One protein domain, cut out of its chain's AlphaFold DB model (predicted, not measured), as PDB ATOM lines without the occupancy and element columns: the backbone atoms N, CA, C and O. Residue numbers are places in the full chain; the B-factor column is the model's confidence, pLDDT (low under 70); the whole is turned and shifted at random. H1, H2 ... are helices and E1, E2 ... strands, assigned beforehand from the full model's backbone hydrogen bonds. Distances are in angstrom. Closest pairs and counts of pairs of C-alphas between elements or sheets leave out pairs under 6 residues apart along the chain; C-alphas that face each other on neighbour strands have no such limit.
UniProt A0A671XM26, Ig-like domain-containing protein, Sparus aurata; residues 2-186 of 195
ATOM      1  N   LEU A   2      39.878 138.801 131.410       40.03
ATOM      2  CA  LEU A   2      40.262 137.370 131.400       40.03
ATOM      3  C   LEU A   2      41.115 136.922 130.191       40.03
ATOM      4  O   LEU A   2      41.929 136.017 130.332       40.03
ATOM      5  N   ILE A   3      40.995 137.571 129.027       43.56
ATOM      6  CA  ILE A   3      41.786 137.213 127.828       43.56
ATOM      7  C   ILE A   3      43.292 137.471 128.059       43.56
ATOM      8  O   ILE A   3      44.132 136.694 127.617       43.56
ATOM      9  N   ALA A   4      43.634 138.498 128.847       40.59
ATOM     10  CA  ALA A   4      45.016 138.801 129.223       40.59
ATOM     11  C   ALA A   4      45.603 137.776 130.211       40.59
ATOM     12  O   ALA A   4      46.787 137.467 130.128       40.59
ATOM     13  N   VAL A   5      44.783 137.197 131.098       49.72
ATOM     14  CA  VAL A   5      45.227 136.162 132.050       49.72
ATOM     15  C   VAL A   5      45.636 134.885 131.310       49.72
ATOM     16  O   VAL A   5      46.669 134.309 131.636       49.72
ATOM     17  N   CYS A   6      44.906 134.510 130.252       48.16
ATOM     18  CA  CYS A   6      45.227 133.340 129.430       48.16
ATOM     19  C   CYS A   6      46.543 133.523 128.638       48.16
ATOM     20  O   CYS A   6      47.372 132.613 128.568       48.16
ATOM     21  N   CYS A   7      46.794 134.729 128.112       48.28
ATOM     22  CA  CYS A   7      48.065 135.059 127.454       48.28
ATOM     23  C   CYS A   7      49.246 135.131 128.432       48.28
ATOM     24  O   CYS A   7      50.351 134.738 128.071       48.28
ATOM     25  N   ILE A   8      49.042 135.591 129.670       51.72
ATOM     26  CA  ILE A   8      50.102 135.591 130.688       51.72
ATOM     27  C   ILE A   8      50.431 134.152 131.111       51.72
ATOM     28  O   ILE A   8      51.607 133.814 131.187       51.72
ATOM     29  N   THR A   9      49.439 133.267 131.273       51.19
ATOM     30  CA  THR A   9      49.707 131.842 131.544       51.19
ATOM     31  C   THR A   9      50.423 131.143 130.388       51.19
ATOM     32  O   THR A   9      51.286 130.309 130.636       51.19
ATOM     33  N   LEU A  10      50.141 131.516 129.133       44.03
ATOM     34  CA  LEU A  10      50.848 130.987 127.957       44.03
ATOM     35  C   LEU A  10      52.284 131.531 127.829       44.03
ATOM     36  O   LEU A  10      53.177 130.797 127.418       44.03
ATOM     37  N   ASN A  11      52.540 132.779 128.240       38.66
ATOM     38  CA  ASN A  11      53.883 133.373 128.219       38.66
ATOM     39  C   ASN A  11      54.780 132.913 129.385       38.66
ATOM     40  O   ASN A  11      55.997 132.858 129.221       38.66
ATOM     41  N   VAL A  12      54.214 132.519 130.534       44.75
ATOM     42  CA  VAL A  12      54.986 131.901 131.635       44.75
ATOM     43  C   VAL A  12      55.537 130.523 131.236       44.75
ATOM     44  O   VAL A  12      56.580 130.113 131.736       44.75
ATOM     45  N   ILE A  13      54.915 129.843 130.268       49.12
ATOM     46  CA  ILE A  13      55.393 128.552 129.750       49.12
ATOM     47  C   ILE A  13      56.620 128.722 128.822       49.12
ATOM     48  O   ILE A  13      57.372 127.771 128.629       49.12
ATOM     49  N   LEU A  14      56.890 129.929 128.301       44.50
ATOM     50  CA  LEU A  14      57.997 130.181 127.362       44.50
ATOM     51  C   LEU A  14      59.229 130.875 127.975       44.50
ATOM     52  O   LEU A  14      60.248 130.996 127.297       44.50
ATOM     53  N   VAL A  15      59.201 131.272 129.254       43.66
ATOM     54  CA  VAL A  15      60.357 131.873 129.951       43.66
ATOM     55  C   VAL A  15      60.761 131.029 131.162       43.66
ATOM     56  O   VAL A  15      60.509 131.393 132.303       43.66
ATOM     57  N   SER A  16      61.389 129.877 130.917       43.16
ATOM     58  CA  SER A  16      62.477 129.330 131.762       43.16
ATOM     59  C   SER A  16      63.093 128.058 131.158       43.16
ATOM     60  O   SER A  16      63.271 127.037 131.815       43.16
ATOM     61  N   GLY A  17      63.501 128.122 129.891       48.41
ATOM     62  CA  GLY A  17      64.550 127.227 129.405       48.41
ATOM     63  C   GLY A  17      65.906 127.734 129.894       48.41
ATOM     64  O   GLY A  17      66.392 128.715 129.339       48.41
ATOM     65  N   ASN A  18      66.450 127.131 130.966       52.16
ATOM     66  CA  ASN A  18      67.880 126.811 131.178       52.16
ATOM     67  C   ASN A  18      68.177 126.421 132.644       52.16
ATOM     68  O   ASN A  18      68.574 127.251 133.462       52.16
ATOM     69  N   ARG A  19      68.081 125.121 132.956       50.47
ATOM     70  CA  ARG A  19      68.931 124.469 133.972       50.47
ATOM     71  C   ARG A  19      69.145 123.000 133.598       50.47
ATOM     72  O   ARG A  19      68.398 122.115 134.004       50.47
ATOM     73  N   MET A  20      70.197 122.765 132.823       48.28
ATOM     74  CA  MET A  20      70.703 121.462 132.360       48.28
ATOM     75  C   MET A  20      71.310 120.595 133.491       48.28
ATOM     76  O   MET A  20      72.288 119.890 133.277       48.28
ATOM     77  N   GLU A  21      70.738 120.634 134.698       46.69
ATOM     78  CA  GLU A  21      71.136 119.787 135.840       46.69
ATOM     79  C   GLU A  21      69.947 119.054 136.494       46.69
ATOM     80  O   GLU A  21      70.156 118.186 137.332       46.69
ATOM     81  N   HIS A  22      68.697 119.337 136.093       41.81
ATOM     82  CA  HIS A  22      67.504 118.644 136.617       41.81
ATOM     83  C   HIS A  22      67.073 117.417 135.789       41.81
ATOM     84  O   HIS A  22      66.577 116.448 136.351       41.81
ATOM     85  N   VAL A  23      67.346 117.397 134.479       43.47
ATOM     86  CA  VAL A  23      66.941 116.293 133.577       43.47
ATOM     87  C   VAL A  23      67.644 114.956 133.854       43.47
ATOM     88  O   VAL A  23      67.150 113.908 133.455       43.47
ATOM     89  N   MET A  24      68.777 114.960 134.565       44.12
ATOM     90  CA  MET A  24      69.469 113.726 134.961       44.12
ATOM     91  C   MET A  24      68.808 113.055 136.179       44.12
ATOM     92  O   MET A  24      68.971 111.855 136.370       44.12
ATOM     93  N   PHE A  25      68.065 113.801 137.009       40.78
ATOM     94  CA  PHE A  25      67.480 113.282 138.254       40.78
ATOM     95  C   PHE A  25      66.087 112.658 138.043       40.78
ATOM     96  O   PHE A  25      65.748 111.694 138.726       40.78
ATOM     97  N   ASP A  26      65.332 113.125 137.041       44.72
ATOM     98  CA  ASP A  26      64.032 112.547 136.654       44.72
ATOM     99  C   ASP A  26      64.168 111.175 135.962       44.72
ATOM    100  O   ASP A  26      63.251 110.359 136.001       44.72
ATOM    101  N   LEU A  27      65.339 110.870 135.385       44.84
ATOM    102  CA  LEU A  27      65.584 109.616 134.662       44.84
ATOM    103  C   LEU A  27      65.833 108.396 135.573       44.84
ATOM    104  O   LEU A  27      65.784 107.263 135.100       44.84
ATOM    105  N   PHE A  28      66.125 108.602 136.864       44.66
ATOM    106  CA  PHE A  28      66.451 107.515 137.802       44.66
ATOM    107  C   PHE A  28      65.302 107.128 138.746       44.66
ATOM    108  O   PHE A  28      65.417 106.112 139.433       44.66
ATOM    109  N   LEU A  29      64.211 107.900 138.794       54.78
ATOM    110  CA  LEU A  29      63.083 107.647 139.703       54.78
ATOM    111  C   LEU A  29      61.875 107.002 139.019       54.78
ATOM    112  O   LEU A  29      61.153 106.246 139.668       54.78
ATOM    113  N   ASP A  30      61.672 107.245 137.725       69.31
ATOM    114  CA  ASP A  30      60.502 106.738 137.012       69.31
ATOM    115  C   ASP A  30      60.824 105.387 136.358       69.31
ATOM    116  O   ASP A  30      61.102 105.284 135.172       69.31
ATOM    117  N   GLN A  31      60.908 104.332 137.170       86.50
ATOM    118  CA  GLN A  31      61.183 102.973 136.681       86.50
ATOM    119  C   GLN A  31      59.913 102.200 136.313       86.50
ATOM    120  O   GLN A  31      60.008 101.034 135.928       86.50
ATOM    121  N   VAL A  32      58.743 102.823 136.473       88.81
ATOM    122  CA  VAL A  32      57.419 102.280 136.171       88.81
ATOM    123  C   VAL A  32      56.651 103.374 135.454       88.81
ATOM    124  O   VAL A  32      56.490 104.450 136.003       88.81
ATOM    125  N   HIS A  33      56.146 103.102 134.259       91.88
ATOM    126  CA  HIS A  33      55.436 104.090 133.456       91.88
ATOM    127  C   HIS A  33      54.042 103.595 133.112       91.88
ATOM    128  O   HIS A  33      53.865 102.426 132.765       91.88
ATOM    129  N   GLN A  34      53.068 104.506 133.144       91.31
ATOM    130  CA  GLN A  34      51.712 104.260 132.664       91.31
ATOM    131  C   GLN A  34      51.398 105.096 131.430       91.31
ATOM    132  O   GLN A  34      51.716 106.282 131.373       91.31
ATOM    133  N   THR A  35      50.752 104.469 130.450       92.12
ATOM    134  CA  THR A  35      50.252 105.140 129.249       92.12
ATOM    135  C   THR A  35      48.793 104.753 128.994       92.12
ATOM    136  O   THR A  35      48.480 103.559 128.999       92.12
ATOM    137  N   PRO A  36      47.903 105.723 128.713       93.81
ATOM    138  CA  PRO A  36      48.127 107.173 128.815       93.81
ATOM    139  C   PRO A  36      48.258 107.641 130.281       93.81
ATOM    140  O   PRO A  36      48.164 106.817 131.184       93.81
ATOM    141  N   ALA A  37      48.510 108.937 130.517       84.69
ATOM    142  CA  ALA A  37      48.540 109.545 131.861       84.69
ATOM    143  C   ALA A  37      47.146 110.020 132.321       84.69
ATOM    144  O   ALA A  37      46.815 109.997 133.511       84.69
ATOM    145  N   ASP A  38      46.296 110.388 131.368       89.94
ATOM    146  CA  ASP A  38      44.896 110.724 131.569       89.94
ATOM    147  C   ASP A  38      44.036 110.286 130.377       89.94
ATOM    148  O   ASP A  38      44.515 110.119 129.255       89.94
ATOM    149  N   MET A  39      42.750 110.035 130.629       90.56
ATOM    150  CA  MET A  39      41.801 109.668 129.580       90.56
ATOM    151  C   MET A  39      40.399 110.156 129.911       90.56
ATOM    152  O   MET A  39      39.967 110.164 131.066       90.56
ATOM    153  N   PHE A  40      39.679 110.505 128.853       90.69
ATOM    154  CA  PHE A  40      38.292 110.929 128.892       90.69
ATOM    155  C   PHE A  40      37.459 109.921 128.109       90.69
ATOM    156  O   PHE A  40      37.726 109.696 126.928       90.69
ATOM    157  N   LYS A  41      36.493 109.290 128.774       91.00
ATOM    158  CA  LYS A  41      35.663 108.226 128.193       91.00
ATOM    159  C   LYS A  41      34.192 108.427 128.509       91.00
ATOM    160  O   LYS A  41      33.854 109.004 129.546       91.00
ATOM    161  N   GLN A  42      33.322 107.968 127.618       89.38
ATOM    162  CA  GLN A  42      31.877 107.960 127.856       89.38
ATOM    163  C   GLN A  42      31.465 106.716 128.659       89.38
ATOM    164  O   GLN A  42      32.169 105.703 128.621       89.38
ATOM    165  N   PRO A  43      30.334 106.753 129.389       88.88
ATOM    166  CA  PRO A  43      29.778 105.542 129.977       88.88
ATOM    167  C   PRO A  43      29.527 104.458 128.918       88.88
ATOM    168  O   PRO A  43      29.158 104.754 127.785       88.88
ATOM    169  N   GLY A  44      29.720 103.199 129.295       90.06
ATOM    170  CA  GLY A  44      29.595 102.027 128.432       90.06
ATOM    171  C   GLY A  44      30.824 101.743 127.567       90.06
ATOM    172  O   GLY A  44      30.956 100.624 127.079       90.06
ATOM    173  N   GLU A  45      31.737 102.705 127.399       93.12
ATOM    174  CA  GLU A  45      32.992 102.481 126.678       93.12
ATOM    175  C   GLU A  45      33.970 101.615 127.490       93.12
ATOM    176  O   GLU A  45      33.727 101.256 128.641       93.12
ATOM    177  N   GLU A  46      35.099 101.295 126.864       94.12
ATOM    178  CA  GLU A  46      36.233 100.612 127.474       94.12
ATOM    179  C   GLU A  46      37.412 101.585 127.662       94.12
ATOM    180  O   GLU A  46      37.689 102.435 126.798       94.12
ATOM    181  N   ALA A  47      38.132 101.433 128.778       94.56
ATOM    182  CA  ALA A  47      39.426 102.068 129.017       94.56
ATOM    183  C   ALA A  47      40.543 101.018 129.089       94.56
ATOM    184  O   ALA A  47      40.447 100.067 129.863       94.56
ATOM    185  N   LYS A  48      41.626 101.240 128.331       96.88
ATOM    186  CA  LYS A  48      42.864 100.449 128.401       96.88
ATOM    187  C   LYS A  48      44.005 101.296 128.935       96.88
ATOM    188  O   LYS A  48      44.259 102.385 128.422       96.88
ATOM    189  N   ILE A  49      44.692 100.786 129.946       96.56
ATOM    190  CA  ILE A  49      45.805 101.461 130.609       96.56
ATOM    191  C   ILE A  49      46.976 100.491 130.609       96.56
ATOM    192  O   ILE A  49      46.880  99.399 131.162       96.56
ATOM    193  N   THR A  50      48.085 100.874 129.993       97.31
ATOM    194  CA  THR A  50      49.283 100.036 129.926       97.31
ATOM    195  C   THR A  50      50.292 100.491 130.964       97.31
ATOM    196  O   THR A  50      50.509 101.687 131.130       97.31
ATOM    197  N   CYS A  51      50.918  99.532 131.635       96.38
ATOM    198  CA  CYS A  51      52.035  99.718 132.540       96.38
ATOM    199  C   CYS A  51      53.260  98.939 132.054       96.38
ATOM    200  O   CYS A  51      53.136  97.802 131.597       96.38
ATOM    201  N   ILE A  52      54.436  99.546 132.178       95.69
ATOM    202  CA  ILE A  52      55.741  98.949 131.877       95.69
ATOM    203  C   ILE A  52      56.725  99.334 132.978       95.69
ATOM    204  O   ILE A  52      56.640 100.435 133.515       95.69
ATOM    205  N   HIS A  53      57.674  98.459 133.309       92.81
ATOM    206  CA  HIS A  53      58.761  98.799 134.225       92.81
ATOM    207  C   HIS A  53      60.124  98.357 133.706       92.81
ATOM    208  O   HIS A  53      60.235  97.365 132.991       92.81
ATOM    209  N   THR A  54      61.186  99.037 134.132       90.94
ATOM    210  CA  THR A  54      62.563  98.787 133.661       90.94
ATOM    211  C   THR A  54      63.411  97.970 134.649       90.94
ATOM    212  O   THR A  54      64.603  97.747 134.438       90.94
ATOM    213  N   ILE A  55      62.805  97.481 135.735       87.75
ATOM    214  CA  ILE A  55      63.487  96.783 136.839       87.75
ATOM    215  C   ILE A  55      63.668  95.292 136.531       87.75
ATOM    216  O   ILE A  55      62.694  94.563 136.386       87.75
ATOM    217  N   SER A  56      64.917  94.819 136.470       86.75
ATOM    218  CA  SER A  56      65.260  93.465 135.995       86.75
ATOM    219  C   SER A  56      64.834  92.328 136.911       86.75
ATOM    220  O   SER A  56      64.630  91.217 136.438       86.75
ATOM    221  N   THR A  57      64.744  92.576 138.214       84.50
ATOM    222  CA  THR A  57      64.379  91.554 139.200       84.50
ATOM    223  C   THR A  57      62.881  91.498 139.461       84.50
ATOM    224  O   THR A  57      62.453  90.680 140.260       84.50
ATOM    225  N   PHE A  58      62.087  92.406 138.893       89.44
ATOM    226  CA  PHE A  58      60.656  92.464 139.174       89.44
ATOM    227  C   PHE A  58      59.900  91.612 138.163       89.44
ATOM    228  O   PHE A  58      60.177  91.659 136.966       89.44
ATOM    229  N   ASP A  59      58.983  90.815 138.696       92.81
ATOM    230  CA  ASP A  59      58.192  89.822 137.977       92.81
ATOM    231  C   ASP A  59      56.689  90.032 138.194       92.81
ATOM    232  O   ASP A  59      55.878  89.194 137.796       92.81
ATOM    233  N   ARG A  60      56.302  91.118 138.881       93.12
ATOM    234  CA  ARG A  60      54.918  91.393 139.266       93.12
ATOM    235  C   ARG A  60      54.526  92.830 139.001       93.12
ATOM    236  O   ARG A  60      55.243  93.747 139.397       93.12
ATOM    237  N   ILE A  61      53.322  92.993 138.466       94.88
ATOM    238  CA  ILE A  61      52.627  94.270 138.321       94.88
ATOM    239  C   ILE A  61      51.274  94.157 139.022       94.88
ATOM    240  O   ILE A  61      50.540  93.195 138.807       94.88
ATOM    241  N   LEU A  62      50.958  95.127 139.878       94.25
ATOM    242  CA  LEU A  62      49.700  95.224 140.615       94.25
ATOM    243  C   LEU A  62      48.926  96.456 140.162       94.25
ATOM    244  O   LEU A  62      49.513  97.526 140.000       94.25
ATOM    245  N   TRP A  63      47.613  96.300 140.023       96.00
ATOM    246  CA  TRP A  63      46.700  97.360 139.619       96.00
ATOM    247  C   TRP A  63      45.775  97.751 140.759       96.00
ATOM    248  O   TRP A  63      45.096  96.904 141.340       96.00
ATOM    249  N   TYR A  64      45.707  99.049 141.041       93.25
ATOM    250  CA  TYR A  64      44.843  99.606 142.074       93.25
ATOM    251  C   TYR A  64      43.927 100.690 141.517       93.25
ATOM    252  O   TYR A  64      44.321 101.465 140.645       93.25
ATOM    253  N   LYS A  65      42.732 100.791 142.096       92.38
ATOM    254  CA  LYS A  65      41.809 101.918 141.942       92.38
ATOM    255  C   LYS A  65      41.817 102.729 143.229       92.38
ATOM    256  O   LYS A  65      41.628 102.186 144.318       92.38
ATOM    257  N   GLN A  66      42.028 104.034 143.116       88.25
ATOM    258  CA  GLN A  66      41.806 104.955 144.217       88.25
ATOM    259  C   GLN A  66      40.316 105.215 144.348       88.25
ATOM    260  O   GLN A  66      39.709 105.912 143.537       88.25
ATOM    261  N   THR A  67      39.745 104.691 145.415       81.88
ATOM    262  CA  THR A  67      38.497 105.214 145.957       81.88
ATOM    263  C   THR A  67      38.841 106.313 146.963       81.88
ATOM    264  O   THR A  67      39.982 106.379 147.418       81.88
ATOM    265  N   ASN A  68      37.881 107.174 147.311       77.44
ATOM    266  CA  ASN A  68      38.021 108.332 148.213       77.44
ATOM    267  C   ASN A  68      39.292 108.348 149.089       77.44
ATOM    268  O   ASN A  68      40.190 109.156 148.865       77.44
ATOM    269  N   ILE A  69      39.377 107.429 150.055       79.31
ATOM    270  CA  ILE A  69      40.485 107.334 151.018       79.31
ATOM    271  C   ILE A  69      41.223 105.988 150.974       79.31
ATOM    272  O   ILE A  69      42.088 105.747 151.811       79.31
ATOM    273  N   GLN A  70      40.877 105.092 150.045       84.44
ATOM    274  CA  GLN A  70      41.369 103.710 150.041       84.44
ATOM    275  C   GLN A  70      41.817 103.266 148.649       84.44
ATOM    276  O   GLN A  70      41.154 103.533 147.643       84.44
ATOM    277  N   LEU A  71      42.930 102.534 148.616       86.56
ATOM    278  CA  LEU A  71      43.390 101.813 147.437       86.56
ATOM    279  C   LEU A  71      42.751 100.429 147.421       86.56
ATOM    280  O   LEU A  71      43.001  99.610 148.301       86.56
ATOM    281  N   GLN A  72      41.939 100.172 146.406       90.75
ATOM    282  CA  GLN A  72      41.341  98.870 146.157       90.75
ATOM    283  C   GLN A  72      42.195  98.126 145.132       90.75
ATOM    284  O   GLN A  72      42.479  98.662 144.059       90.75
ATOM    285  N   LEU A  73      42.615  96.903 145.456       91.75
ATOM    286  CA  LEU A  73      43.310  96.033 144.511       91.75
ATOM    287  C   LEU A  73      42.312  95.529 143.461       91.75
ATOM    288  O   LEU A  73      41.280  94.962 143.809       91.75
ATOM    289  N   LEU A  74      42.632  95.740 142.185       94.06
ATOM    290  CA  LEU A  74      41.849  95.240 141.051       94.06
ATOM    291  C   LEU A  74      42.360  93.888 140.546       94.06
ATOM    292  O   LEU A  74      41.633  93.140 139.900       94.06
ATOM    293  N   GLY A  75      43.628  93.592 140.814       94.38
ATOM    294  CA  GLY A  75      44.292  92.366 140.406       94.38
ATOM    295  C   GLY A  75      45.777  92.581 140.174       94.38
ATOM    296  O   GLY A  75      46.310  93.685 140.332       94.38
ATOM    297  N   TYR A  76      46.456  91.505 139.803       94.88
ATOM    298  CA  TYR A  76      47.887  91.523 139.547       94.88
ATOM    299  C   TYR A  76      48.286  90.521 138.465       94.88
ATOM    300  O   TYR A  76      47.541  89.612 138.110       94.88
ATOM    301  N   MET A  77      49.495  90.696 137.947       96.56
ATOM    302  CA  MET A  77      50.140  89.806 136.992       96.56
ATOM    303  C   MET A  77      51.458  89.304 137.574       96.56
ATOM    304  O   MET A  77      52.160  90.064 138.243       96.56
ATOM    305  N   VAL A  78      51.779  88.028 137.350       95.38
ATOM    306  CA  VAL A  78      53.048  87.391 137.733       95.38
ATOM    307  C   VAL A  78      53.651  86.752 136.492       95.38
ATOM    308  O   VAL A  78      53.085  85.799 135.964       95.38
ATOM    309  N   GLY A  79      54.778  87.268 136.004       95.12
ATOM    310  CA  GLY A  79      55.271  86.892 134.683       95.12
ATOM    311  C   GLY A  79      54.203  87.190 133.630       95.12
ATOM    312  O   GLY A  79      53.856  88.344 133.436       95.12
ATOM    313  N   ASP A  80      53.662  86.174 132.973       96.75
ATOM    314  CA  ASP A  80      52.542  86.253 132.021       96.75
ATOM    315  C   ASP A  80      51.221  85.685 132.564       96.75
ATOM    316  O   ASP A  80      50.256  85.574 131.819       96.75
ATOM    317  N   SER A  81      51.163  85.329 133.849       97.31
ATOM    318  CA  SER A  81      49.961  84.787 134.486       97.31
ATOM    319  C   SER A  81      49.147  85.890 135.164       97.31
ATOM    320  O   SER A  81      49.661  86.613 136.025       97.31
ATOM    321  N   GLU A  82      47.874  86.011 134.804       96.06
ATOM    322  CA  GLU A  82      46.936  87.011 135.309       96.06
ATOM    323  C   GLU A  82      46.095  86.529 136.503       96.06
ATOM    324  O   GLU A  82      45.638  85.389 136.570       96.06
ATOM    325  N   PHE A  83      45.860  87.436 137.454       95.19
ATOM    326  CA  PHE A  83      45.076  87.199 138.666       95.19
ATOM    327  C   PHE A  83      44.169  88.410 138.949       95.19
ATOM    328  O   PHE A  83      44.524  89.276 139.757       95.19
ATOM    329  N   PRO A  84      43.023  88.537 138.256       93.50
ATOM    330  CA  PRO A  84      42.045  89.584 138.542       93.50
ATOM    331  C   PRO A  84      41.342  89.336 139.886       93.50
ATOM    332  O   PRO A  84      40.967  88.205 140.203       93.50
ATOM    333  N   GLU A  85      41.122  90.398 140.662       91.25
ATOM    334  CA  GLU A  85      40.344  90.334 141.901       91.25
ATOM    335  C   GLU A  85      38.843  90.388 141.610       91.25
ATOM    336  O   GLU A  85      38.371  91.107 140.726       91.25
ATOM    337  N   LYS A  86      38.056  89.665 142.410       81.12
ATOM    338  CA  LYS A  86      36.595  89.787 142.385       81.12
ATOM    339  C   LYS A  86      36.189  90.969 143.256       81.12
ATOM    340  O   LYS A  86      35.942  90.810 144.446       81.12
ATOM    341  N   THR A  87      36.102  92.154 142.666       70.38
ATOM    342  CA  THR A  87      35.775  93.389 143.401       70.38
ATOM    343  C   THR A  87      34.291  93.515 143.763       70.38
ATOM    344  O   THR A  87      33.927  94.398 144.535       70.38
ATOM    345  N   GLY A  88      33.423  92.640 143.232       66.31
ATOM    346  CA  GLY A  88      31.966  92.736 143.402       66.31
ATOM    347  C   GLY A  88      31.349  93.940 142.682       66.31
ATOM    348  O   GLY A  88      30.156  94.192 142.828       66.31
ATOM    349  N   GLU A  89      32.154  94.681 141.917       70.38
ATOM    350  CA  GLU A  89      31.705  95.797 141.098       70.38
ATOM    351  C   GLU A  89      31.050  95.286 139.813       70.38
ATOM    352  O   GLU A  89      31.369  94.213 139.302       70.38
ATOM    353  N   GLU A  90      30.120  96.075 139.277       70.25
ATOM    354  CA  GLU A  90      29.474  95.766 137.999       70.25
ATOM    355  C   GLU A  90      30.408  95.991 136.792       70.25
ATOM    356  O   GLU A  90      30.107  95.543 135.688       70.25
ATOM    357  N   GLU A  91      31.521  96.705 136.982       78.44
ATOM    358  CA  GLU A  91      32.575  96.882 135.978       78.44
ATOM    359  C   GLU A  91      33.429  95.615 135.882       78.44
ATOM    360  O   GLU A  91      33.859  95.062 136.895       78.44
ATOM    361  N   THR A  92      33.714  95.167 134.659       88.06
ATOM    362  CA  THR A  92      34.587  94.007 134.443       88.06
ATOM    363  C   THR A  92      36.019  94.473 134.230       88.06
ATOM    364  O   THR A  92      36.289  95.313 133.371       88.06
ATOM    365  N   VAL A  93      36.941  93.905 135.005       92.12
ATOM    366  CA  VAL A  93      38.377  94.159 134.888       92.12
ATOM    367  C   VAL A  93      39.063  92.967 134.233       92.12
ATOM    368  O   VAL A  93      38.859  91.822 134.636       92.12
ATOM    369  N   LYS A  94      39.922  93.245 133.250       95.12
ATOM    370  CA  LYS A  94      40.823  92.267 132.631       95.12
ATOM    371  C   LYS A  94      42.262  92.751 132.737       95.12
ATOM    372  O   LYS A  94      42.527  93.949 132.623       95.12
ATOM    373  N   ILE A  95      43.182  91.818 132.954       96.69
ATOM    374  CA  ILE A  95      44.619  92.086 133.022       96.69
ATOM    375  C   ILE A  95      45.296  91.199 131.984       96.69
ATOM    376  O   ILE A  95      45.113  89.988 132.004       96.69
ATOM    377  N   GLU A  96      46.063  91.804 131.083       97.62
ATOM    378  CA  GLU A  96      46.703  91.116 129.957       97.62
ATOM    379  C   GLU A  96      48.177  91.523 129.827       97.62
ATOM    380  O   GLU A  96      48.568  92.620 130.227       97.62
ATOM    381  N   GLY A  97      49.000  90.664 129.223       97.50
ATOM    382  CA  GLY A  97      50.393  90.973 128.898       97.50
ATOM    383  C   GLY A  97      51.411  90.262 129.787       97.50
ATOM    384  O   GLY A  97      51.306  89.059 130.004       97.50
ATOM    385  N   ASN A  98      52.451  90.979 130.219       97.62
ATOM    386  CA  ASN A  98      53.536  90.407 131.010       97.62
ATOM    387  C   ASN A  98      54.150  91.443 131.971       97.62
ATOM    388  O   ASN A  98      54.378  92.592 131.601       97.62
ATOM    389  N   ALA A  99      54.425  91.012 133.197       96.31
ATOM    390  CA  ALA A  99      54.935  91.802 134.309       96.31
ATOM    391  C   ALA A  99      56.455  91.718 134.507       96.31
ATOM    392  O   ALA A  99      56.941  92.077 135.573       96.31
ATOM    393  N   ASN A 100      57.212  91.206 133.537       95.19
ATOM    394  CA  ASN A 100      58.672  91.266 133.560       95.19
ATOM    395  C   ASN A 100      59.183  92.585 132.963       95.19
ATOM    396  O   ASN A 100      58.474  93.297 132.249       95.19
ATOM    397  N   LYS A 101      60.471  92.863 133.200       94.12
ATOM    398  CA  LYS A 101      61.190  94.028 132.665       94.12
ATOM    399  C   LYS A 101      60.900  94.287 131.182       94.12
ATOM    400  O   LYS A 101      61.017  93.393 130.343       94.12
ATOM    401  N   ASP A 102      60.618  95.550 130.883       96.00
ATOM    402  CA  ASP A 102      60.374  96.110 129.553       96.00
ATOM    403  C   ASP A 102      59.211  95.435 128.799       96.00
ATOM    404  O   ASP A 102      59.161  95.445 127.566       96.00
ATOM    405  N   LYS A 103      58.272  94.819 129.529       97.56
ATOM    406  CA  LYS A 103      57.042  94.249 128.978       97.56
ATOM    407  C   LYS A 103      55.820  95.045 129.415       97.56
ATOM    408  O   LYS A 103      55.796  95.668 130.472       97.56
ATOM    409  N   ASN A 104      54.805  95.005 128.559       97.69
ATOM    410  CA  ASN A 104      53.537  95.669 128.800       97.69
ATOM    411  C   ASN A 104      52.623  94.755 129.612       97.69
ATOM    412  O   ASN A 104      52.321  93.646 129.172       97.69
ATOM    413  N   CYS A 105      52.107  95.266 130.722       97.88
ATOM    414  CA  CYS A 105      50.934  94.745 131.409       97.88
ATOM    415  C   CYS A 105      49.804  95.759 131.230       97.88
ATOM    416  O   CYS A 105      49.988  96.941 131.508       97.88
ATOM    417  N   THR A 106      48.653  95.335 130.725       98.19
ATOM    418  CA  THR A 106      47.528  96.216 130.403       98.19
ATOM    419  C   THR A 106      46.338  95.889 131.286       98.19
ATOM    420  O   THR A 106      45.922  94.736 131.367       98.19
ATOM    421  N   LEU A 107      45.791  96.920 131.925       97.38
ATOM    422  CA  LEU A 107      44.502  96.901 132.598       97.38
ATOM    423  C   LEU A 107      43.426  97.359 131.616       97.38
ATOM    424  O   LEU A 107      43.500  98.472 131.092       97.38
ATOM    425  N   THR A 108      42.416  96.524 131.413       96.44
ATOM    426  CA  THR A 108      41.221  96.857 130.638       96.44
ATOM    427  C   THR A 108      40.023  96.917 131.578       96.44
ATOM    428  O   THR A 108      39.776  95.975 132.331       96.44
ATOM    429  N   ILE A 109      39.288  98.028 131.538       94.31
ATOM    430  CA  ILE A 109      38.055  98.244 132.301       94.31
ATOM    431  C   ILE A 109      36.915  98.353 131.296       94.31
ATOM    432  O   ILE A 109      36.875  99.291 130.496       94.31
ATOM    433  N   GLU A 110      36.011  97.381 131.330       92.94
ATOM    434  CA  GLU A 110      34.883  97.275 130.411       92.94
ATOM    435  C   GLU A 110      33.595  97.787 131.057       92.94
ATOM    436  O   GLU A 110      33.357  97.593 132.253       92.94
ATOM    437  N   GLY A 111      32.735  98.404 130.243       91.06
ATOM    438  CA  GLY A 111      31.421  98.866 130.682       91.06
ATOM    439  C   GLY A 111      31.510 100.034 131.658       91.06
ATOM    440  O   GLY A 111      30.889  99.990 132.719       91.06
ATOM    441  N   LEU A 112      32.283 101.067 131.302       91.31
ATOM    442  CA  LEU A 112      32.545 102.215 132.168       91.31
ATOM    443  C   LEU A 112      31.261 102.880 132.680       91.31
ATOM    444  O   LEU A 112      30.267 103.044 131.976       91.31
ATOM    445  N   LYS A 113      31.309 103.335 133.920       88.69
ATOM    446  CA  LYS A 113      30.229 103.986 134.654       88.69
ATOM    447  C   LYS A 113      30.720 105.304 135.235       88.69
ATOM    448  O   LYS A 113      31.843 105.757 135.001       88.69
ATOM    449  N   LEU A 114      29.854 105.950 136.008       83.38
ATOM    450  CA  LEU A 114      30.202 107.185 136.701       83.38
ATOM    451  C   LEU A 114      31.320 106.959 137.734       83.38
ATOM    452  O   LEU A 114      32.260 107.747 137.812       83.38
ATOM    453  N   ASN A 115      31.248 105.855 138.482       84.38
ATOM    454  CA  ASN A 115      32.212 105.470 139.519       84.38
ATOM    455  C   ASN A 115      33.505 104.834 138.974       84.38
ATOM    456  O   ASN A 115      34.410 104.559 139.763       84.38
ATOM    457  N   SER A 116      33.634 104.648 137.658       89.06
ATOM    458  CA  SER A 116      34.933 104.353 137.034       89.06
ATOM    459  C   SER A 116      35.822 105.593 136.957       89.06
ATOM    460  O   SER A 116      37.021 105.485 136.731       89.06
ATOM    461  N   SER A 117      35.257 106.798 137.115       89.94
ATOM    462  CA  SER A 117      36.048 108.026 137.167       89.94
ATOM    463  C   SER A 117      36.879 108.042 138.452       89.94
ATOM    464  O   SER A 117      36.367 108.362 139.523       89.94
ATOM    465  N   ALA A 118      38.159 107.700 138.347       91.06
ATOM    466  CA  ALA A 118      39.057 107.529 139.479       91.06
ATOM    467  C   ALA A 118      40.525 107.716 139.070       91.06
ATOM    468  O   ALA A 118      40.871 107.867 137.893       91.06
ATOM    469  N   VAL A 119      41.401 107.702 140.072       91.31
ATOM    470  CA  VAL A 119      42.844 107.563 139.867       91.31
ATOM    471  C   VAL A 119      43.184 106.077 139.908       91.31
ATOM    472  O   VAL A 119      42.738 105.374 140.811       91.31
ATOM    473  N   TYR A 120      43.962 105.599 138.949       93.06
ATOM    474  CA  TYR A 120      44.417 104.215 138.874       93.06
ATOM    475  C   TYR A 120      45.933 104.168 138.990       93.06
ATOM    476  O   TYR A 120      46.632 104.989 138.396       93.06
ATOM    477  N   PHE A 121      46.435 103.187 139.726       92.75
ATOM    478  CA  PHE A 121      47.859 103.027 139.991       92.75
ATOM    479  C   PHE A 121      48.351 101.672 139.506       92.75
ATOM    480  O   PHE A 121      47.705 100.652 139.753       92.75
ATOM    481  N   CYS A 122      49.521 101.672 138.881       93.25
ATOM    482  CA  CYS A 122      50.325 100.485 138.648       93.25
ATOM    483  C   CYS A 122      51.521 100.488 139.600       93.25
ATOM    484  O   CYS A 122      52.225 101.491 139.692       93.25
ATOM    485  N   ALA A 123      51.787  99.362 140.260       91.75
ATOM    486  CA  ALA A 123      52.982  99.167 141.078       91.75
ATOM    487  C   ALA A 123      53.735  97.906 140.642       91.75
ATOM    488  O   ALA A 123      53.118  96.855 140.467       91.75
ATOM    489  N   ALA A 124      55.062  97.983 140.520       90.88
ATOM    490  CA  ALA A 124      55.902  96.829 140.194       90.88
ATOM    491  C   ALA A 124      56.624  96.289 141.444       90.88
ATOM    492  O   ALA A 124      57.045  97.075 142.296       90.88
ATOM    493  N   ARG A 125      56.791  94.963 141.585       86.12
ATOM    494  CA  ARG A 125      57.545  94.360 142.708       86.12
ATOM    495  C   ARG A 125      58.193  93.011 142.368       86.12
ATOM    496  O   ARG A 125      57.743  92.315 141.467       86.12
ATOM    497  N   LEU A 126      59.195  92.611 143.155       84.00
ATOM    498  CA  LEU A 126      59.747  91.247 143.189       84.00
ATOM    499  C   LEU A 126      58.967  90.364 144.182       84.00
ATOM    500  O   LEU A 126      58.543  90.837 145.244       84.00
ATOM    501  N   HIS A 127      58.819  89.072 143.870       66.56
ATOM    502  CA  HIS A 127      58.372  88.036 144.809       66.56
ATOM    503  C   HIS A 127      59.184  88.077 146.127       66.56
ATOM    504  O   HIS A 127      60.348  87.693 146.163       66.56
ATOM    505  N   SER A 128      58.570  88.549 147.221       62.09
ATOM    506  CA  SER A 128      59.178  88.659 148.565       62.09
ATOM    507  C   SER A 128      60.295  89.706 148.727       62.09
ATOM    508  O   SER A 128      61.322  89.441 149.356       62.09
ATOM    509  N   ALA A 129      60.108  90.935 148.239       52.19
ATOM    510  CA  ALA A 129      60.996  92.035 148.621       52.19
ATOM    511  C   ALA A 129      60.856  92.391 150.124       52.19
ATOM    512  O   ALA A 129      60.127  93.301 150.500       52.19
ATOM    513  N   THR A 130      61.613  91.695 150.979       48.28
ATOM    514  CA  THR A 130      61.966  92.094 152.359       48.28
ATOM    515  C   THR A 130      63.032  93.203 152.365       48.28
ATOM    516  O   THR A 130      63.460  93.664 153.419       48.28
ATOM    517  N   TYR A 131      63.495  93.649 151.193       46.66
ATOM    518  CA  TYR A 131      64.572  94.626 151.063       46.66
ATOM    519  C   TYR A 131      64.042  95.999 150.647       46.66
ATOM    520  O   TYR A 131      64.271  96.481 149.539       46.66
ATOM    521  N   CYS A 132      63.350  96.662 151.569       47.75
ATOM    522  CA  CYS A 132      63.200  98.108 151.501       47.75
ATOM    523  C   CYS A 132      64.551  98.752 151.863       47.75
ATOM    524  O   CYS A 132      64.793  99.091 153.020       47.75
ATOM    525  N   ARG A 133      65.449  98.971 150.889       45.28
ATOM    526  CA  ARG A 133      66.526  99.957 151.075       45.28
ATOM    527  C   ARG A 133      65.939 101.345 150.853       45.28
ATOM    528  O   ARG A 133      66.230 102.011 149.863       45.28
ATOM    529  N   GLY A 134      65.083 101.770 151.779       42.72
ATOM    530  CA  GLY A 134      64.763 103.180 151.915       42.72
ATOM    531  C   GLY A 134      66.083 103.890 152.162       42.72
ATOM    532  O   GLY A 134      66.690 103.720 153.217       42.72
ATOM    533  N   THR A 135      66.578 104.633 151.176       38.84
ATOM    534  CA  THR A 135      67.690 105.548 151.421       38.84
ATOM    535  C   THR A 135      67.101 106.703 152.220       38.84
ATOM    536  O   THR A 135      66.807 107.764 151.680       38.84
ATOM    537  N   LEU A 136      66.883 106.489 153.520       41.59
ATOM    538  CA  LEU A 136      66.905 107.586 154.468       41.59
ATOM    539  C   LEU A 136      68.287 108.208 154.284       41.59
ATOM    540  O   LEU A 136      69.299 107.631 154.675       41.59
ATOM    541  N   ARG A 137      68.339 109.357 153.605       40.88
ATOM    542  CA  ARG A 137      69.497 110.244 153.647       40.88
ATOM    543  C   ARG A 137      69.618 110.736 155.088       40.88
ATOM    544  O   ARG A 137      69.185 111.837 155.402       40.88
ATOM    545  N   THR A 138      70.174 109.921 155.977       33.94
ATOM    546  CA  THR A 138      70.760 110.440 157.204       33.94
ATOM    547  C   THR A 138      72.129 110.968 156.816       33.94
ATOM    548  O   THR A 138      73.059 110.243 156.463       33.94
ATOM    549  N   THR A 139      72.223 112.288 156.777       37.69
ATOM    550  CA  THR A 139      73.499 112.985 156.759       37.69
ATOM    551  C   THR A 139      74.336 112.518 157.953       37.69
ATOM    552  O   THR A 139      73.930 112.713 159.093       37.69
ATOM    553  N   ASN A 140      75.497 111.932 157.652       43.81
ATOM    554  CA  ASN A 140      76.727 111.888 158.450       43.81
ATOM    555  C   ASN A 140      76.652 111.373 159.907       43.81
ATOM    556  O   ASN A 140      76.437 112.160 160.820       43.81
ATOM    557  N   HIS A 141      77.031 110.106 160.141       32.12
ATOM    558  CA  HIS A 141      78.172 109.765 161.019       32.12
ATOM    559  C   HIS A 141      78.536 108.261 160.986       32.12
ATOM    560  O   HIS A 141      77.668 107.431 160.716       32.12
ATOM    561  N   PRO A 142      79.813 107.890 161.235       39.34
ATOM    562  CA  PRO A 142      80.258 106.504 161.237       39.34
ATOM    563  C   PRO A 142      80.021 105.850 162.605       39.34
ATOM    564  O   PRO A 142      80.548 106.308 163.615       39.34
ATOM    565  N   GLY A 143      79.301 104.728 162.616       41.09
ATOM    566  CA  GLY A 143      79.322 103.767 163.721       41.09
ATOM    567  C   GLY A 143      77.960 103.443 164.337       41.09
ATOM    568  O   GLY A 143      77.116 104.314 164.501       41.09
ATOM    569  N   TYR A 144      77.840 102.171 164.730       33.38
ATOM    570  CA  TYR A 144      76.778 101.500 165.497       33.38
ATOM    571  C   TYR A 144      75.657 100.802 164.707       33.38
ATOM    572  O   TYR A 144      74.616 101.359 164.372       33.38
ATOM    573  N   VAL A 145      75.869  99.496 164.498       36.94
ATOM    574  CA  VAL A 145      74.818  98.498 164.257       36.94
ATOM    575  C   VAL A 145      74.291  98.056 165.626       36.94
ATOM    576  O   VAL A 145      75.059  97.519 166.423       36.94
ATOM    577  N   HIS A 146      73.003  98.266 165.909       28.45
ATOM    578  CA  HIS A 146      72.354  97.681 167.086       28.45
ATOM    579  C   HIS A 146      71.865  96.255 166.770       28.45
ATOM    580  O   HIS A 146      71.085  96.083 165.831       28.45
ATOM    581  N   PRO A 147      72.276  95.228 167.537       41.03
ATOM    582  CA  PRO A 147      71.729  93.886 167.412       41.03
ATOM    583  C   PRO A 147      70.434  93.785 168.232       41.03
ATOM    584  O   PRO A 147      70.462  93.979 169.445       41.03
ATOM    585  N   GLY A 148      69.308  93.459 167.587       39.59
ATOM    586  CA  GLY A 148      68.124  92.966 168.308       39.59
ATOM    587  C   GLY A 148      66.764  93.595 168.000       39.59
ATOM    588  O   GLY A 148      65.993  93.808 168.931       39.59
ATOM    589  N   LEU A 149      66.404  93.829 166.734       34.28
ATOM    590  CA  LEU A 149      64.993  94.019 166.364       34.28
ATOM    591  C   LEU A 149      64.498  92.800 165.585       34.28
ATOM    592  O   LEU A 149      64.943  92.511 164.479       34.28
ATOM    593  N   ASN A 150      63.615  92.050 166.238       30.78
ATOM    594  CA  ASN A 150      63.023  90.801 165.788       30.78
ATOM    595  C   ASN A 150      62.034  91.095 164.641       30.78
ATOM    596  O   ASN A 150      60.937  91.600 164.877       30.78
ATOM    597  N   THR A 151      62.420  90.843 163.388       36.84
ATOM    598  CA  THR A 151      61.620  91.176 162.193       36.84
ATOM    599  C   THR A 151      60.617  90.075 161.845       36.84
ATOM    600  O   THR A 151      60.661  89.525 160.745       36.84
ATOM    601  N   SER A 152      59.731  89.710 162.772       37.00
ATOM    602  CA  SER A 152      58.725  88.673 162.511       37.00
ATOM    603  C   SER A 152      57.321  89.184 162.191       37.00
ATOM    604  O   SER A 152      56.534  88.367 161.748       37.00
ATOM    605  N   ASN A 153      56.981  90.477 162.320       34.06
ATOM    606  CA  ASN A 153      55.597  90.940 162.085       34.06
ATOM    607  C   ASN A 153      55.472  92.410 161.618       34.06
ATOM    608  O   ASN A 153      54.869  93.229 162.309       34.06
ATOM    609  N   TYR A 154      56.010  92.767 160.448       38.00
ATOM    610  CA  TYR A 154      55.577  93.990 159.747       38.00
ATOM    611  C   TYR A 154      55.795  93.854 158.235       38.00
ATOM    612  O   TYR A 154      56.896  94.067 157.732       38.00
ATOM    613  N   SER A 155      54.755  93.441 157.511       40.78
ATOM    614  CA  SER A 155      54.808  93.135 156.076       40.78
ATOM    615  C   SER A 155      53.838  93.984 155.250       40.78
ATOM    616  O   SER A 155      53.244  93.463 154.315       40.78
ATOM    617  N   ASP A 156      53.707  95.279 155.560       36.53
ATOM    618  CA  ASP A 156      52.775  96.184 154.857       36.53
ATOM    619  C   ASP A 156      53.437  97.437 154.238       36.53
ATOM    620  O   ASP A 156      52.749  98.394 153.901       36.53
ATOM    621  N   SER A 157      54.768  97.507 154.071       41.44
ATOM    622  CA  SER A 157      55.421  98.782 153.670       41.44
ATOM    623  C   SER A 157      56.490  98.739 152.575       41.44
ATOM    624  O   SER A 157      57.309  99.647 152.496       41.44
ATOM    625  N   CYS A 158      56.453  97.773 151.657       51.69
ATOM    626  CA  CYS A 158      57.263  97.859 150.433       51.69
ATOM    627  C   CYS A 158      56.358  97.894 149.193       51.69
ATOM    628  O   CYS A 158      56.203  96.895 148.491       51.69
ATOM    629  N   VAL A 159      55.739  99.049 148.925       53.06
ATOM    630  CA  VAL A 159      55.197  99.342 147.589       53.06
ATOM    631  C   VAL A 159      56.400  99.746 146.735       53.06
ATOM    632  O   VAL A 159      57.111 100.686 147.090       53.06
ATOM    633  N   GLY A 160      56.699  98.986 145.676       62.25
ATOM    634  CA  GLY A 160      57.740  99.362 144.712       62.25
ATOM    635  C   GLY A 160      57.388 100.667 143.981       62.25
ATOM    636  O   GLY A 160      56.382 101.290 144.312       62.25
ATOM    637  N   PRO A 161      58.188 101.119 143.001       73.56
ATOM    638  CA  PRO A 161      57.855 102.309 142.228       73.56
ATOM    639  C   PRO A 161      56.449 102.195 141.627       73.56
ATOM    640  O   PRO A 161      55.996 101.109 141.248       73.56
ATOM    641  N   VAL A 162      55.753 103.330 141.612       78.56
ATOM    642  CA  VAL A 162      54.336 103.440 141.265       78.56
ATOM    643  C   VAL A 162      54.183 104.469 140.160       78.56
ATOM    644  O   VAL A 162      54.728 105.565 140.267       78.56
ATOM    645  N   ALA A 163      53.388 104.136 139.153       79.25
ATOM    646  CA  ALA A 163      52.884 105.095 138.183       79.25
ATOM    647  C   ALA A 163      51.430 105.469 138.510       79.25
ATOM    648  O   ALA A 163      50.750 104.789 139.287       79.25
ATOM    649  N   VAL A 164      50.952 106.572 137.931       84.19
ATOM    650  CA  VAL A 164      49.609 107.105 138.194       84.19
ATOM    651  C   VAL A 164      48.903 107.442 136.889       84.19
ATOM    652  O   VAL A 164      49.478 108.081 136.011       84.19
ATOM    653  N   PHE A 165      47.624 107.086 136.805       87.31
ATOM    654  CA  PHE A 165      46.729 107.408 135.700       87.31
ATOM    655  C   PHE A 165      45.414 108.010 136.199       87.31
ATOM    656  O   PHE A 165      44.897 107.601 137.236       87.31
ATOM    657  N   LYS A 166      44.829 108.953 135.451       86.38
ATOM    658  CA  LYS A 166      43.528 109.562 135.780       86.38
ATOM    659  C   LYS A 166      42.479 109.250 134.716       86.38
ATOM    660  O   LYS A 166      42.550 109.772 133.607       86.38
ATOM    661  N   LEU A 167      41.455 108.482 135.084       84.31
ATOM    662  CA  LEU A 167      40.282 108.264 134.240       84.31
ATOM    663  C   LEU A 167      39.187 109.255 134.616       84.31
ATOM    664  O   LEU A 167      38.815 109.365 135.785       84.31
ATOM    665  N   LYS A 168      38.646 109.961 133.624       86.19
ATOM    666  CA  LYS A 168      37.525 110.880 133.811       86.19
ATOM    667  C   LYS A 168      36.373 110.508 132.899       86.19
ATOM    668  O   LYS A 168      36.538 110.336 131.692       86.19
ATOM    669  N   ASN A 169      35.185 110.443 133.483       81.62
ATOM    670  CA  ASN A 169      33.970 110.254 132.712       81.62
ATOM    671  C   ASN A 169      33.573 111.576 132.025       81.62
ATOM    672  O   ASN A 169      33.502 112.626 132.672       81.62
ATOM    673  N   MET A 170      33.317 111.541 130.718       78.81
ATOM    674  CA  MET A 170      32.945 112.725 129.938       78.81
ATOM    675  C   MET A 170      31.596 113.320 130.346       78.81
ATOM    676  O   MET A 170      31.418 114.531 130.216       78.81
ATOM    677  N   ASP A 171      30.660 112.525 130.865       74.69
ATOM    678  CA  ASP A 171      29.352 113.043 131.273       74.69
ATOM    679  C   ASP A 171      29.437 113.872 132.557       74.69
ATOM    680  O   ASP A 171      28.722 114.866 132.680       74.69
ATOM    681  N   ILE A 172      30.393 113.575 133.448       66.81
ATOM    682  CA  ILE A 172      30.725 114.457 134.582       66.81
ATOM    683  C   ILE A 172      31.160 115.825 134.056       66.81
ATOM    684  O   ILE A 172      30.704 116.859 134.537       66.81
ATOM    685  N   ILE A 173      32.013 115.842 133.032       67.44
ATOM    686  CA  ILE A 173      32.564 117.083 132.481       67.44
ATOM    687  C   ILE A 173      31.474 117.892 131.785       67.44
ATOM    688  O   ILE A 173      31.379 119.091 132.029       67.44
ATOM    689  N   LYS A 174      30.620 117.252 130.975       73.38
ATOM    690  CA  LYS A 174      29.469 117.916 130.346       73.38
ATOM    691  C   LYS A 174      28.527 118.503 131.394       73.38
ATOM    692  O   LYS A 174      28.096 119.640 131.236       73.38
ATOM    693  N   HIS A 175      28.239 117.760 132.464       75.69
ATOM    694  CA  HIS A 175      27.370 118.230 133.539       75.69
ATOM    695  C   HIS A 175      27.981 119.431 134.277       75.69
ATOM    696  O   HIS A 175      27.305 120.437 134.476       75.69
ATOM    697  N   CYS A 176      29.279 119.389 134.596       74.81
ATOM    698  CA  CYS A 176      29.994 120.531 135.171       74.81
ATOM    699  C   CYS A 176      30.010 121.747 134.235       74.81
ATOM    700  O   CYS A 176      29.828 122.871 134.697       74.81
ATOM    701  N   LEU A 177      30.211 121.538 132.930       81.19
ATOM    702  CA  LEU A 177      30.211 122.617 131.943       81.19
ATOM    703  C   LEU A 177      28.821 123.245 131.805       81.19
ATOM    704  O   LEU A 177      28.710 124.462 131.729       81.19
ATOM    705  N   LEU A 178      27.766 122.425 131.810       79.19
ATOM    706  CA  LEU A 178      26.384 122.890 131.770       79.19
ATOM    707  C   LEU A 178      26.044 123.702 133.021       79.19
ATOM    708  O   LEU A 178      25.520 124.801 132.894       79.19
ATOM    709  N   ILE A 179      26.406 123.220 134.214       78.44
ATOM    710  CA  ILE A 179      26.238 123.987 135.458       78.44
ATOM    711  C   ILE A 179      26.989 125.319 135.363       78.44
ATOM    712  O   ILE A 179      26.415 126.358 135.666       78.44
ATOM    713  N   LEU A 180      28.240 125.321 134.898       78.44
ATOM    714  CA  LEU A 180      29.017 126.551 134.737       78.44
ATOM    715  C   LEU A 180      28.351 127.529 133.757       78.44
ATOM    716  O   LEU A 180      28.296 128.724 134.031       78.44
ATOM    717  N   LEU A 181      27.828 127.031 132.636       80.88
ATOM    718  CA  LEU A 181      27.096 127.845 131.667       80.88
ATOM    719  C   LEU A 181      25.829 128.440 132.284       80.88
ATOM    720  O   LEU A 181      25.626 129.638 132.149       80.88
ATOM    721  N   LEU A 182      25.047 127.650 133.022       80.69
ATOM    722  CA  LEU A 182      23.842 128.111 133.721       80.69
ATOM    723  C   LEU A 182      24.149 129.154 134.809       80.69
ATOM    724  O   LEU A 182      23.358 130.066 135.045       80.69
ATOM    725  N   TRP A 183      25.312 129.056 135.454       77.12
ATOM    726  CA  TRP A 183      25.817 130.089 136.360       77.12
ATOM    727  C   TRP A 183      26.190 131.377 135.618       77.12
ATOM    728  O   TRP A 183      25.875 132.468 136.084       77.12
ATOM    729  N   ILE A 184      26.847 131.266 134.461       81.50
ATOM    730  CA  ILE A 184      27.237 132.423 133.641       81.50
ATOM    731  C   ILE A 184      26.006 133.111 133.033       81.50
ATOM    732  O   ILE A 184      25.978 134.339 132.957       81.50
ATOM    733  N   THR A 185      24.991 132.350 132.613       85.50
ATOM    734  CA  THR A 185      23.741 132.889 132.052       85.50
ATOM    735  C   THR A 185      22.765 133.383 133.121       85.50
ATOM    736  O   THR A 185      21.778 134.029 132.777       85.50
ATOM    737  N   GLY A 186      23.050 133.147 134.408       73.56
ATOM    738  CA  GLY A 186      22.218 133.596 135.529       73.56
ATOM    739  C   GLY A 186      20.945 132.769 135.740       73.56
ATOM    740  O   GLY A 186      20.032 133.221 136.427       73.56
TER     741      GLY A 186
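AT A GLANCE: This is residues 2 to 186 of the 195 residues of the protein "Ig-like domain-containing protein" of Sparus aurata (UniProt A0A671XM26). A sandwich of two sheets forms the body, a curled six-stranded sheet, E2, E10, E9, E4, E5 and E6, facing a four-stranded one, E1, E3, E8 and E7. Three parts stick out of this body: residues 2 to 28 with H1, the loop of residues 135 to 150, and residues 174 to 186, which hold most of H2. The printed part has 185 residues with two named helices and ten named strands, in the order H1, E1 to E10, H2; the class is mixed, helices and strands, with under half of the residues in named elements. The larger sheet is mixed, the smaller antiparallel throughout. The whole is loose, with a radius of gyration of the C-alphas of 21.6 A and spans of 71 by 48 by 30 A.

HOW THE PARTS SIT: The larger sheet runs, strand beside strand, E2 at residues 38 to 41, E10 at 162 to 169, E9 at 119 to 125, E4 at 60 to 67, E5 at 70 to 78 and E6 at 81 to 84. It is strongly twisted, and it is curled like part of a barrel, the way across it turning by 105 degrees. E2 and E10 are parallel at 28 degrees, with N 39 and O 166 at 3.0 A. E10 is staggered: residues 162 to 166 pair with E9 and 166 to 169 with E2. E9 and E10 form a hairpin, with N 165 and O 120 at 2.8 A. E9 and E4 are antiparallel at 155 degrees, with N 62 and O 123 at 2.8 A. E4, E5 and E6 make a meander, each strand the antiparallel neighbour of the one before; N 72 and O 65 are 2.9 A apart, N 83 and O 76 2.8 A. E5 bends by 53 degrees at residue 74. The smaller sheet runs E1 at residues 32 to 35, E3 at 47 to 53, E8 at 105 to 110 and E7 at 92 to 97. Its antiparallel pairs include N 33 and O 52 at 2.8 A, N 49 and O 107 at 2.8 A, and N 108 and O 94 at 2.8 A. E1 runs on into E2 across a break of 2 residues, at 33 degrees. The two sheets form a sandwich, two sheets face to face, with 120 pairs of C-alphas within 10 A and best planes 18 degrees apart. The closest C-alphas of E1 and E10 are those of His 33 and Ala 163, 5.5 A apart; those of E6 and E7 are Glu 82 and Ile 95, 6.0 A apart. H2, residues 170 to 184, only grazes the larger sheet, with its residues 170 to 173. H1, residues 2 to 12, is on neither sheet and is apart from H2. In both helices every O i to N i+4 pair is within hydrogen-bond range.

IN THESE COORDINATES: H1 begins at C-alpha 2, (40.262, 137.370, 131.400), and is 15.7 A long from first to last C-alpha. E5 is 23.5 A long, E10 23.1 A, E4 22.5 A, E3 20.3 A and E9 20.0 A. E8 measures 16.3 A and E7 17.0 A; E1, E2 and E6 have four residues each. H2 is 20.8 A long and ends at C-alpha 184, (27.237, 132.423, 133.641).

THE WHOLE: The C-alphas farthest apart are those of Pro 147 and Thr 185, at 71.2 A. Without the stretches that stand free, the body has 129 residues and spans 48 by 31 by 26 A. The printed part has no cut. The long links are H1 to E1, 19 residues, and E9 to E10, 36 residues. The mean pLDDT of the printed part is 73.3; residues 2 to 30, 88, 127 to 160 and 172 to 173 of this model are under 70.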